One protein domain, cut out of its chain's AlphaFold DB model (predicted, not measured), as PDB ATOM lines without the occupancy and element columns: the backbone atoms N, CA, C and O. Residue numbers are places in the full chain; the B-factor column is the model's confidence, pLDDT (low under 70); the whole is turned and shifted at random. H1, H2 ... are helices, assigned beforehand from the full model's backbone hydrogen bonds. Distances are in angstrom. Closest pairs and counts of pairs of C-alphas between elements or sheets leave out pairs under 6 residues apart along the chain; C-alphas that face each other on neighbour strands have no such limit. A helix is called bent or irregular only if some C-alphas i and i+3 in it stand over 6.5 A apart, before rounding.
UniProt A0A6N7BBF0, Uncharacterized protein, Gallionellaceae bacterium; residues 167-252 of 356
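This is residues 167 to 252 of the 356 residues of an uncharacterized protein of Gallionellaceae bacterium (UniProt A0A6N7BBF0). The longest helix, H3, runs along one side of a flat body, with H1 side by side with part of it and H4 and H5 also packed on it. H2 packs on H1 and is apart from H3. The printed part has 86 residues, of which 52 are in the five named helices, H1 to H5 in chain order, with no named strand; the class is all helix, and the whole is compact, with a radius of gyration of the C-alphas of 12.6 A and spans of 43 by 32 by 17 A.

H3, residues 208 to 223, is 22.9 A long. H1, residues 172 to 177, begins at C-alpha 172 (136.277, 211.337, 161.682). H2, residues 190 to 202, 20.1 A, is irregular: C-alphas 191 and 194 are 7.4 A apart. H4 is residues 231 to 235. H5, residues 239 to 250, 16.0 A, ends at C-alpha 250 (130.838, 201.409, 147.895).

H3, the hub, touches H1 with residues 209 to 214 alone, at a shallow tilt of 20 degrees, the same way; the closest C-alphas, Ser 173 and Ala 210, are 4.8 A apart. H3 touches H5 with residues 208 to 215 alone, at a shallow tilt of 25 degrees, opposite ways; closest C-alphas Leu 208 and Leu 246, 6.9 A. H3 touches H4 with residues 214 to 218 alone; closest C-alphas Asp 218 and Val 232, 6.8 A. H2 touches H1 with residues 196 to 200 alone, at a steep tilt of 54 degrees; closest C-alphas Trp 175 and Leu 196, 6.3 A. Every O i to N i+4 pair is within hydrogen-bond range in H1, H3, H4 and H5; in H2, 7 of 9.

The farthest C-alphas, Thr 186 and Arg 252, are 43.0 A apart. The printed part has no cut; the link from H1 to H2 is long. Residues 225 to 228 have pLDDT under 70.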
ATOM      1  N   THR A 167     138.323 217.742 171.943       90.44
ATOM      2  CA  THR A 167     137.978 216.875 170.809       90.44
ATOM      3  C   THR A 167     136.466 216.796 170.605       90.44
ATOM      4  O   THR A 167     135.997 216.048 169.755       90.44
ATOM      5  N   SER A 168     135.688 217.572 171.369       88.56
ATOM      6  CA  SER A 168     134.220 217.545 171.357       88.56
ATOM      7  C   SER A 168     133.602 217.878 169.993       88.56
ATOM      8  O   SER A 168     132.546 217.349 169.660       88.56
ATOM      9  N   ALA A 169     134.269 218.708 169.189       89.19
ATOM     10  CA  ALA A 169     133.811 219.116 167.859       89.19
ATOM     11  C   ALA A 169     134.427 218.300 166.704       89.19
ATOM     12  O   ALA A 169     134.242 218.649 165.537       89.19
ATOM     13  N   TYR A 170     135.209 217.254 166.993       92.44
ATOM     14  CA  TYR A 170     135.938 216.527 165.955       92.44
ATOM     15  C   TYR A 170     135.029 215.521 165.243       92.44
ATOM     16  O   TYR A 170     134.410 214.668 165.875       92.44
ATOM     17  N   ASN A 171     135.025 215.578 163.912       92.44
ATOM     18  CA  ASN A 171     134.528 214.500 163.057       92.44
ATOM     19  C   ASN A 171     135.656 213.506 162.715       92.44
ATOM     20  O   ASN A 171     136.821 213.734 163.052       92.44
ATOM     21  N   THR A 172     135.327 212.408 162.029       92.75
ATOM     22  CA  THR A 172     136.277 211.337 161.682       92.75
ATOM     23  C   THR A 172     137.521 211.862 160.960       92.75
ATOM     24  O   THR A 172     138.642 211.574 161.375       92.75
ATOM     25  N   SER A 173     137.354 212.704 159.937       89.62
ATOM     26  CA  SER A 173     138.474 213.328 159.219       89.62
ATOM     27  C   SER A 173     139.325 214.235 160.112       89.62
ATOM     28  O   SER A 173     140.549 214.238 160.001       89.62
ATOM     29  N   ALA A 174     138.716 214.996 161.024       91.94
ATOM     30  CA  ALA A 174     139.447 215.838 161.972       91.94
ATOM     31  C   ALA A 174     140.295 214.996 162.935       91.94
ATOM     32  O   ALA A 174     141.430 215.375 163.226       91.94
ATOM     33  N   TRP A 175     139.788 213.843 163.378       93.19
ATOM     34  CA  TRP A 175     140.557 212.878 164.164       93.19
ATOM     35  C   TRP A 175     141.751 212.314 163.391       93.19
ATOM     36  O   TRP A 175     142.848 212.245 163.942       93.19
ATOM     37  N   VAL A 176     141.559 211.950 162.119       91.62
ATOM     38  CA  VAL A 176     142.642 211.457 161.253       91.62
ATOM     39  C   VAL A 176     143.704 212.542 161.048       91.62
ATOM     40  O   VAL A 176     144.866 212.333 161.384       91.62
ATOM     41  N   ASN A 177     143.309 213.741 160.619       89.44
ATOM     42  CA  ASN A 177     144.243 214.830 160.315       89.44
ATOM     43  C   ASN A 177     145.046 215.306 161.538       89.44
ATOM     44  O   ASN A 177     146.227 215.630 161.418       89.44
ATOM     45  N   ASN A 178     144.431 215.323 162.723       89.62
ATOM     46  CA  ASN A 178     145.072 215.774 163.961       89.62
ATOM     47  C   ASN A 178     145.661 214.625 164.793       89.62
ATOM     48  O   ASN A 178     145.997 214.814 165.962       89.62
ATOM     49  N   SER A 179     145.811 213.428 164.220       88.50
ATOM     50  CA  SER A 179     146.270 212.244 164.951       88.50
ATOM     51  C   SER A 179     147.610 212.453 165.665       88.50
ATOM     52  O   SER A 179     147.818 211.911 166.749       88.50
ATOM     53  N   SER A 180     148.503 213.264 165.085       86.06
ATOM     54  CA  SER A 180     149.830 213.602 165.618       86.06
ATOM     55  C   SER A 180     149.795 214.332 166.964       86.06
ATOM     56  O   SER A 180     150.779 214.297 167.696       86.06
ATOM     57  N   LEU A 181     148.668 214.948 167.335       87.94
ATOM     58  CA  LEU A 181     148.490 215.537 168.664       87.94
ATOM     59  C   LEU A 181     148.365 214.462 169.751       87.94
ATOM     60  O   LEU A 181     148.717 214.701 170.905       87.94
ATOM     61  N   PHE A 182     147.877 213.275 169.391       90.25
ATOM     62  CA  PHE A 182     147.509 212.207 170.325       90.25
ATOM     63  C   PHE A 182     148.500 211.037 170.328       90.25
ATOM     64  O   PHE A 182     148.509 210.230 171.259       90.25
ATOM     65  N   ILE A 183     149.331 210.926 169.289       87.44
ATOM     66  CA  ILE A 183     150.307 209.844 169.101       87.44
ATOM     67  C   ILE A 183     151.704 210.414 168.854       87.44
ATOM     68  O   ILE A 183     151.852 211.518 168.347       87.44
ATOM     69  N   GLY A 184     152.740 209.642 169.173       80.69
ATOM     70  CA  GLY A 184     154.132 210.045 168.982       80.69
ATOM     71  C   GLY A 184     154.994 209.714 170.191       80.69
ATOM     72  O   GLY A 184     154.529 209.088 171.144       80.69
ATOM     73  N   GLN A 185     156.258 210.133 170.136       71.75
ATOM     74  CA  GLN A 185     157.193 209.999 171.254       71.75
ATOM     75  C   GLN A 185     156.868 210.990 172.383       71.75
ATOM     76  O   GLN A 185     156.974 210.639 173.552       71.75
ATOM     77  N   THR A 186     156.391 212.188 172.027       76.44
ATOM     78  CA  THR A 186     155.971 213.252 172.954       76.44
ATOM     79  C   THR A 186     154.611 213.831 172.529       76.44
ATOM     80  O   THR A 186     154.535 214.950 172.020       76.44
ATOM     81  N   PRO A 187     153.512 213.061 172.668       82.12
ATOM     82  CA  PRO A 187     152.187 213.523 172.260       82.12
ATOM     83  C   PRO A 187     151.737 214.717 173.110       82.12
ATOM     84  O   PRO A 187     151.936 214.745 174.324       82.12
ATOM     85  N   VAL A 188     151.082 215.682 172.466       84.94
ATOM     86  CA  VAL A 188     150.520 216.880 173.114       84.94
ATOM     87  C   VAL A 188     149.365 216.504 174.045       84.94
ATOM     88  O   VAL A 188     149.233 217.045 175.140       84.94
ATOM     89  N   CYS A 189     148.556 215.537 173.614       88.94
ATOM     90  CA  CYS A 189     147.311 215.123 174.245       88.94
ATOM     91  C   CYS A 189     147.300 213.595 174.469       88.94
ATOM     92  O   CYS A 189     146.494 212.883 173.859       88.94
ATOM     93  N   PRO A 190     148.176 213.053 175.342       85.12
ATOM     94  CA  PRO A 190     148.320 211.606 175.536       85.12
ATOM     95  C   PRO A 190     147.025 210.930 176.005       85.12
ATOM     96  O   PRO A 190     146.754 209.784 175.647       85.12
ATOM     97  N   SER A 191     146.193 211.644 176.768       88.12
ATOM     98  CA  SER A 191     144.932 211.139 177.326       88.12
ATOM     99  C   SER A 191     143.867 210.814 176.273       88.12
ATOM    100  O   SER A 191     142.924 210.081 176.562       88.12
ATOM    101  N   LYS A 192     144.002 211.331 175.048       91.19
ATOM    102  CA  LYS A 192     143.021 211.160 173.964       91.19
ATOM    103  C   LYS A 192     143.412 210.085 172.949       91.19
ATOM    104  O   LYS A 192     142.659 209.831 172.012       91.19
ATOM    105  N   LYS A 193     144.545 209.407 173.155       91.75
ATOM    106  CA  LYS A 193     145.019 208.336 172.271       91.75
ATOM    107  C   LYS A 193     143.988 207.219 172.078       91.75
ATOM    108  O   LYS A 193     143.796 206.765 170.956       91.75
ATOM    109  N   GLU A 194     143.318 206.779 173.143       93.12
ATOM    110  CA  GLU A 194     142.341 205.687 173.024       93.12
ATOM    111  C   GLU A 194     141.089 206.123 172.254       93.12
ATOM    112  O   GLU A 194     140.607 205.378 171.406       93.12
ATOM    113  N   ALA A 195     140.619 207.356 172.469       93.62
ATOM    114  CA  ALA A 195     139.500 207.926 171.718       93.62
ATOM    115  C   ALA A 195     139.812 208.009 170.213       93.62
ATOM    116  O   ALA A 195     139.000 207.578 169.397       93.62
ATOM    117  N   LEU A 196     141.025 208.452 169.849       94.38
ATOM    118  CA  LEU A 196     141.505 208.411 168.464       94.38
ATOM    119  C   LEU A 196     141.433 206.986 167.897       94.38
ATOM    120  O   LEU A 196     140.886 206.773 166.816       94.38
ATOM    121  N   CYS A 197     141.979 206.003 168.616       95.06
ATOM    122  CA  CYS A 197     142.007 204.625 168.134       95.06
ATOM    123  C   CYS A 197     140.607 204.008 168.004       95.06
ATOM    124  O   CYS A 197     140.408 203.159 167.137       95.06
ATOM    125  N   GLN A 198     139.642 204.417 168.829       95.00
ATOM    126  CA  GLN A 198     138.246 203.993 168.702       95.00
ATOM    127  C   GLN A 198     137.598 204.557 167.434       95.00
ATOM    128  O   GLN A 198     137.086 203.775 166.636       95.00
ATOM    129  N   VAL A 199     137.703 205.869 167.200       94.69
ATOM    130  CA  VAL A 199     137.199 206.515 165.971       94.69
ATOM    131  C   VAL A 199     137.829 205.878 164.732       94.69
ATOM    132  O   VAL A 199     137.140 205.517 163.783       94.69
ATOM    133  N   MET A 200     139.141 205.633 164.763       93.88
ATOM    134  CA  MET A 200     139.835 204.996 163.646       93.88
ATOM    135  C   MET A 200     139.382 203.562 163.367       93.88
ATOM    136  O   MET A 200     139.408 203.132 162.219       93.88
ATOM    137  N   ARG A 201     138.992 202.793 164.387       94.50
ATOM    138  CA  ARG A 201     138.520 201.415 164.188       94.50
ATOM    139  C   ARG A 201     137.063 201.349 163.761       94.50
ATOM    140  O   ARG A 201     136.727 200.453 162.993       94.50
ATOM    141  N   ASN A 202     136.231 202.254 164.264       93.88
ATOM    142  CA  ASN A 202     134.785 202.172 164.103       93.88
ATOM    143  C   ASN A 202     134.292 202.976 162.900       93.88
ATOM    144  O   ASN A 202     133.457 202.481 162.152       93.88
ATOM    145  N   ASP A 203     134.838 204.171 162.676       93.88
ATOM    146  CA  ASP A 203     134.230 205.135 161.755       93.88
ATOM    147  C   ASP A 203     134.948 205.149 160.399       93.88
ATOM    148  O   ASP A 203     134.311 205.185 159.348       93.88
ATOM    149  N   VAL A 204     136.283 205.030 160.393       93.50
ATOM    150  CA  VAL A 204     137.094 205.011 159.157       93.50
ATOM    151  C   VAL A 204     136.709 203.889 158.173       93.50
ATOM    152  O   VAL A 204     136.674 204.163 156.976       93.50
ATOM    153  N   PRO A 205     136.359 202.650 158.586       91.69
ATOM    154  CA  PRO A 205     135.904 201.614 157.646       91.69
ATOM    155  C   PRO A 205     134.578 201.933 156.932       91.69
ATOM    156  O   PRO A 205     134.153 201.162 156.067       91.69
ATOM    157  N   HIS A 206     133.905 203.018 157.316       90.06
ATOM    158  CA  HIS A 206     132.627 203.461 156.764       90.06
ATOM    159  C   HIS A 206     132.698 204.859 156.133       90.06
ATOM    160  O   HIS A 206     131.726 205.293 155.518       90.06
ATOM    161  N   ASP A 207     133.843 205.537 156.234       90.75
ATOM    162  CA  ASP A 207     134.077 206.873 155.696       90.75
ATOM    163  C   ASP A 207     135.223 206.833 154.679       90.75
ATOM    164  O   ASP A 207     136.399 206.668 155.016       90.75
ATOM    165  N   LEU A 208     134.853 206.989 153.407       87.75
ATOM    166  CA  LEU A 208     135.779 206.950 152.282       87.75
ATOM    167  C   LEU A 208     136.873 208.021 152.390       87.75
ATOM    168  O   LEU A 208     138.051 207.719 152.204       87.75
ATOM    169  N   ALA A 209     136.482 209.254 152.715       89.25
ATOM    170  CA  ALA A 209     137.396 210.387 152.763       89.25
ATOM    171  C   ALA A 209     138.377 210.242 153.932       89.25
ATOM    172  O   ALA A 209     139.573 210.493 153.782       89.25
ATOM    173  N   ALA A 210     137.890 209.784 155.090       92.06
ATOM    174  CA  ALA A 210     138.746 209.524 156.242       92.06
ATOM    175  C   ALA A 210     139.741 208.376 155.988       92.06
ATOM    176  O   ALA A 210     140.887 208.450 156.434       92.06
ATOM    177  N   TYR A 211     139.338 207.332 155.257       91.88
ATOM    178  CA  TYR A 211     140.235 206.233 154.893       91.88
ATOM    179  C   TYR A 211     141.331 206.670 153.919       91.88
ATOM    180  O   TYR A 211     142.501 206.357 154.147       91.88
ATOM    181  N   GLU A 212     140.991 207.424 152.871       89.75
ATOM    182  CA  GLU A 212     141.985 207.961 151.933       89.75
ATOM    183  C   GLU A 212     143.005 208.858 152.646       89.75
ATOM    184  O   GLU A 212     144.213 208.693 152.455       89.75
ATOM    185  N   GLN A 213     142.537 209.734 153.542       90.25
ATOM    186  CA  GLN A 213     143.403 210.566 154.383       90.25
ATOM    187  C   GLN A 213     144.329 209.720 155.263       90.25
ATOM    188  O   GLN A 213     145.530 209.982 155.317       90.25
ATOM    189  N   LEU A 214     143.801 208.678 155.915       91.62
ATOM    190  CA  LEU A 214     144.592 207.790 156.768       91.62
ATOM    191  C   LEU A 214     145.697 207.080 155.972       91.62
ATOM    192  O   LEU A 214     146.831 206.994 156.443       91.62
ATOM    193  N   VAL A 215     145.382 206.586 154.772       90.81
ATOM    194  CA  VAL A 215     146.356 205.920 153.894       90.81
ATOM    195  C   VAL A 215     147.429 206.900 153.422       90.81
ATOM    196  O   VAL A 215     148.617 206.589 153.513       90.81
ATOM    197  N   GLN A 216     147.038 208.093 152.968       88.81
ATOM    198  CA  GLN A 216     147.979 209.128 152.534       88.81
ATOM    199  C   GLN A 216     148.923 209.536 153.672       88.81
ATOM    200  O   GLN A 216     150.137 209.667 153.487       88.81
ATOM    201  N   GLN A 217     148.375 209.698 154.874       87.50
ATOM    202  CA  GLN A 217     149.143 210.055 156.052       87.50
ATOM    203  C   GLN A 217     150.109 208.930 156.453       87.50
ATOM    204  O   GLN A 217     151.280 209.205 156.716       87.50
ATOM    205  N   ASP A 218     149.674 207.665 156.447       87.88
ATOM    206  CA  ASP A 218     150.550 206.518 156.719       87.88
ATOM    207  C   ASP A 218     151.704 206.430 155.710       87.88
ATOM    208  O   ASP A 218     152.858 206.290 156.115       87.88
ATOM    209  N   GLN A 219     151.430 206.627 154.418       86.44
ATOM    210  CA  GLN A 219     152.466 206.676 153.380       86.44
ATOM    211  C   GLN A 219     153.476 207.802 153.626       86.44
ATOM    212  O   GLN A 219     154.685 207.573 153.532       86.44
ATOM    213  N   SER A 220     153.009 208.999 153.999       84.62
ATOM    214  CA  SER A 220     153.894 210.124 154.326       84.62
ATOM    215  C   SER A 220     154.818 209.801 155.511       84.62
ATOM    216  O   SER A 220     156.012 210.098 155.476       84.62
ATOM    217  N   TYR A 221     154.299 209.102 156.526       80.38
ATOM    218  CA  TYR A 221     155.075 208.660 157.683       80.38
ATOM    219  C   TYR A 221     156.099 207.582 157.333       80.38
ATOM    220  O   TYR A 221     157.220 207.615 157.843       80.38
ATOM    221  N   GLN A 222     155.748 206.646 156.449       76.44
ATOM    222  CA  GLN A 222     156.684 205.633 155.961       76.44
ATOM    223  C   GLN A 222     157.846 206.272 155.182       76.44
ATOM    224  O   GLN A 222     159.004 205.887 155.363       76.44
ATOM    225  N   GLN A 223     157.562 207.298 154.377       75.50
ATOM    226  CA  GLN A 223     158.582 208.038 153.630       75.50
ATOM    227  C   GLN A 223     159.491 208.870 154.547       75.50
ATOM    228  O   GLN A 223     160.694 208.931 154.308       75.50
ATOM    229  N   ALA A 224     158.967 209.420 155.646       72.00
ATOM    230  CA  ALA A 224     159.705 210.281 156.578       72.00
ATOM    231  C   ALA A 224     160.769 209.578 157.458       72.00
ATOM    232  O   ALA A 224     161.366 210.230 158.309       72.00
ATOM    233  N   HIS A 225     161.016 208.274 157.274       56.25
ATOM    234  CA  HIS A 225     162.095 207.495 157.904       56.25
ATOM    235  C   HIS A 225     162.240 207.701 159.439       56.25
ATOM    236  O   HIS A 225     163.039 208.483 159.945       56.25
ATOM    237  N   GLN A 226     161.522 206.848 160.185       53.16
ATOM    238  CA  GLN A 226     161.843 206.348 161.540       53.16
ATOM    239  C   GLN A 226     161.545 207.195 162.793       53.16
ATOM    240  O   GLN A 226     161.664 206.641 163.886       53.16
ATOM    241  N   ARG A 227     161.099 208.456 162.716       53.84
ATOM    242  CA  ARG A 227     160.848 209.256 163.947       53.84
ATOM    243  C   ARG A 227     159.392 209.505 164.322       53.84
ATOM    244  O   ARG A 227     159.115 209.919 165.445       53.84
ATOM    245  N   SER A 228     158.457 209.222 163.429       59.62
ATOM    246  CA  SER A 228     157.043 209.519 163.627       59.62
ATOM    247  C   SER A 228     156.204 208.241 163.585       59.62
ATOM    248  O   SER A 228     156.294 207.427 162.667       59.62
ATOM    249  N   SER A 229     155.413 208.015 164.637       70.62
ATOM    250  CA  SER A 229     154.495 206.878 164.699       70.62
ATOM    251  C   SER A 229     153.255 207.191 163.872       70.62
ATOM    252  O   SER A 229     152.506 208.099 164.235       70.62
ATOM    253  N   SER A 230     153.014 206.430 162.805       86.00
ATOM    254  CA  SER A 230     151.760 206.545 162.066       86.00
ATOM    255  C   SER A 230     150.571 206.095 162.926       86.00
ATOM    256  O   SER A 230     150.739 205.250 163.817       86.00
ATOM    257  N   PRO A 231     149.354 206.606 162.672       87.12
ATOM    258  CA  PRO A 231     148.165 206.191 163.415       87.12
ATOM    259  C   PRO A 231     147.852 204.707 163.233       87.12
ATOM    260  O   PRO A 231     147.451 204.035 164.181       87.12
ATOM    261  N   VAL A 232     148.141 204.168 162.046       89.94
ATOM    262  CA  VAL A 232     148.000 202.744 161.721       89.94
ATOM    263  C   VAL A 232     148.842 201.892 162.666       89.94
ATOM    264  O   VAL A 232     148.326 200.966 163.294       89.94
ATOM    265  N   LYS A 233     150.119 202.248 162.851       88.38
ATOM    266  CA  LYS A 233     151.015 201.546 163.776       88.38
ATOM    267  C   LYS A 233     150.640 201.797 165.238       88.38
ATOM    268  O   LYS A 233     150.639 200.859 166.035       88.38
ATOM    269  N   ALA A 234     150.304 203.036 165.597       88.62
ATOM    270  CA  ALA A 234     149.982 203.426 166.971       88.62
ATOM    271  C   ALA A 234     148.698 202.761 167.498       88.62
ATOM    272  O   ALA A 234     148.652 202.376 168.668       88.62
ATOM    273  N   CYS A 235     147.689 202.595 166.638       91.94
ATOM    274  CA  CYS A 235     146.394 202.001 166.968       91.94
ATOM    275  C   CYS A 235     146.246 200.536 166.521       91.94
ATOM    276  O   CYS A 235     145.203 199.931 166.785       91.94
ATOM    277  N   LYS A 236     147.280 199.951 165.896       91.69
ATOM    278  CA  LYS A 236     147.282 198.585 165.338       91.69
ATOM    279  C   LYS A 236     146.124 198.359 164.356       91.69
ATOM    280  O   LYS A 236     145.379 197.387 164.471       91.69
ATOM    281  N   LEU A 237     145.934 199.297 163.432       92.38
ATOM    282  CA  LEU A 237     144.858 199.235 162.443       92.38
ATOM    283  C   LEU A 237     145.217 198.265 161.315       92.38
ATOM    284  O   LEU A 237     146.377 198.153 160.923       92.38
ATOM    285  N   ASN A 238     144.207 197.591 160.768       92.19
ATOM    286  CA  ASN A 238     144.355 196.719 159.608       92.19
ATOM    287  C   ASN A 238     143.743 197.405 158.380       92.19
ATOM    288  O   ASN A 238     142.537 197.300 158.148       92.19
ATOM    289  N   LEU A 239     144.578 198.112 157.612       90.94
ATOM    290  CA  LEU A 239     144.129 198.868 156.439       90.94
ATOM    291  C   LEU A 239     143.442 197.976 155.398       90.94
ATOM    292  O   LEU A 239     142.434 198.382 154.833       90.94
ATOM    293  N   ASP A 240     143.903 196.741 155.189       89.75
ATOM    294  CA  ASP A 240     143.273 195.826 154.229       89.75
ATOM    295  C   ASP A 240     141.860 195.409 154.642       89.75
ATOM    296  O   ASP A 240     140.974 195.285 153.796       89.75
ATOM    297  N   SER A 241     141.624 195.213 155.938       91.50
ATOM    298  CA  SER A 241     140.288 194.926 156.467       91.50
ATOM    299  C   SER A 241     139.354 196.130 156.327       91.50
ATOM    300  O   SER A 241     138.181 195.970 155.978       91.50
ATOM    301  N   MET A 242     139.870 197.338 156.570       92.31
ATOM    302  CA  MET A 242     139.116 198.582 156.380       92.31
ATOM    303  C   MET A 242     138.764 198.780 154.904       92.31
ATOM    304  O   MET A 242     137.595 198.965 154.573       92.31
ATOM    305  N   LYS A 243     139.744 198.597 154.011       90.75
ATOM    306  CA  LYS A 243     139.574 198.629 152.554       90.75
ATOM    307  C   LYS A 243     138.482 197.675 152.093       90.75
ATOM    308  O   LYS A 243     137.568 198.094 151.399       90.75
ATOM    309  N   LYS A 244     138.516 196.411 152.531       90.12
ATOM    310  CA  LYS A 244     137.484 195.411 152.194       90.12
ATOM    311  C   LYS A 244     136.084 195.838 152.639       90.12
ATOM    312  O   LYS A 244     135.114 195.567 151.935       90.12
ATOM    313  N   SER A 245     135.969 196.483 153.797       89.31
ATOM    314  CA  SER A 245     134.686 196.978 154.312       89.31
ATOM    315  C   SER A 245     134.154 198.126 153.451       89.31
ATOM    316  O   SER A 245     132.989 198.104 153.052       89.31
ATOM    317  N   LEU A 246     135.030 199.059 153.066       89.31
ATOM    318  CA  LEU A 246     134.699 200.153 152.153       89.31
ATOM    319  C   LEU A 246     134.353 199.655 150.751       89.31
ATOM    320  O   LEU A 246     133.350 200.098 150.199       89.31
ATOM    321  N   CYS A 247     135.107 198.704 150.191       89.12
ATOM    322  CA  CYS A 247     134.808 198.104 148.888       89.12
ATOM    323  C   CYS A 247     133.389 197.530 148.859       89.12
ATOM    324  O   CYS A 247     132.613 197.844 147.961       89.12
ATOM    325  N   LYS A 248     132.991 196.784 149.898       86.56
ATOM    326  CA  LYS A 248     131.619 196.266 150.027       86.56
ATOM    327  C   LYS A 248     130.570 197.375 150.143       86.56
ATOM    328  O   LYS A 248     129.524 197.282 149.507       86.56
ATOM    329  N   ALA A 249     130.836 198.415 150.935       85.19
ATOM    330  CA  ALA A 249     129.905 199.528 151.136       85.19
ATOM    331  C   ALA A 249     129.720 200.389 149.869       85.19
ATOM    332  O   ALA A 249     128.635 200.914 149.616       85.19
ATOM    333  N   THR A 250     130.774 200.516 149.062       83.31
ATOM    334  CA  THR A 250     130.838 201.409 147.895       83.31
ATOM    335  C   THR A 250     130.628 200.706 146.554       83.31
ATOM    336  O   THR A 250     130.396 201.390 145.560       83.31
ATOM    337  N   ALA A 251     130.594 199.370 146.516       79.88
ATOM    338  CA  ALA A 251     130.513 198.550 145.301       79.88
ATOM    339  C   ALA A 251     129.413 198.936 144.290       79.88
ATOM    340  O   ALA A 251     129.515 198.589 143.120       79.88
ATOM    341  N   ARG A 252     128.336 199.609 144.723       72.88
ATOM    342  CA  ARG A 252     127.205 199.996 143.854       72.88
ATOM    343  C   ARG A 252     126.866 201.486 143.846       72.88
ATOM    344  O   ARG A 252     125.890 201.878 143.213       72.88
TER     345      ARG A 252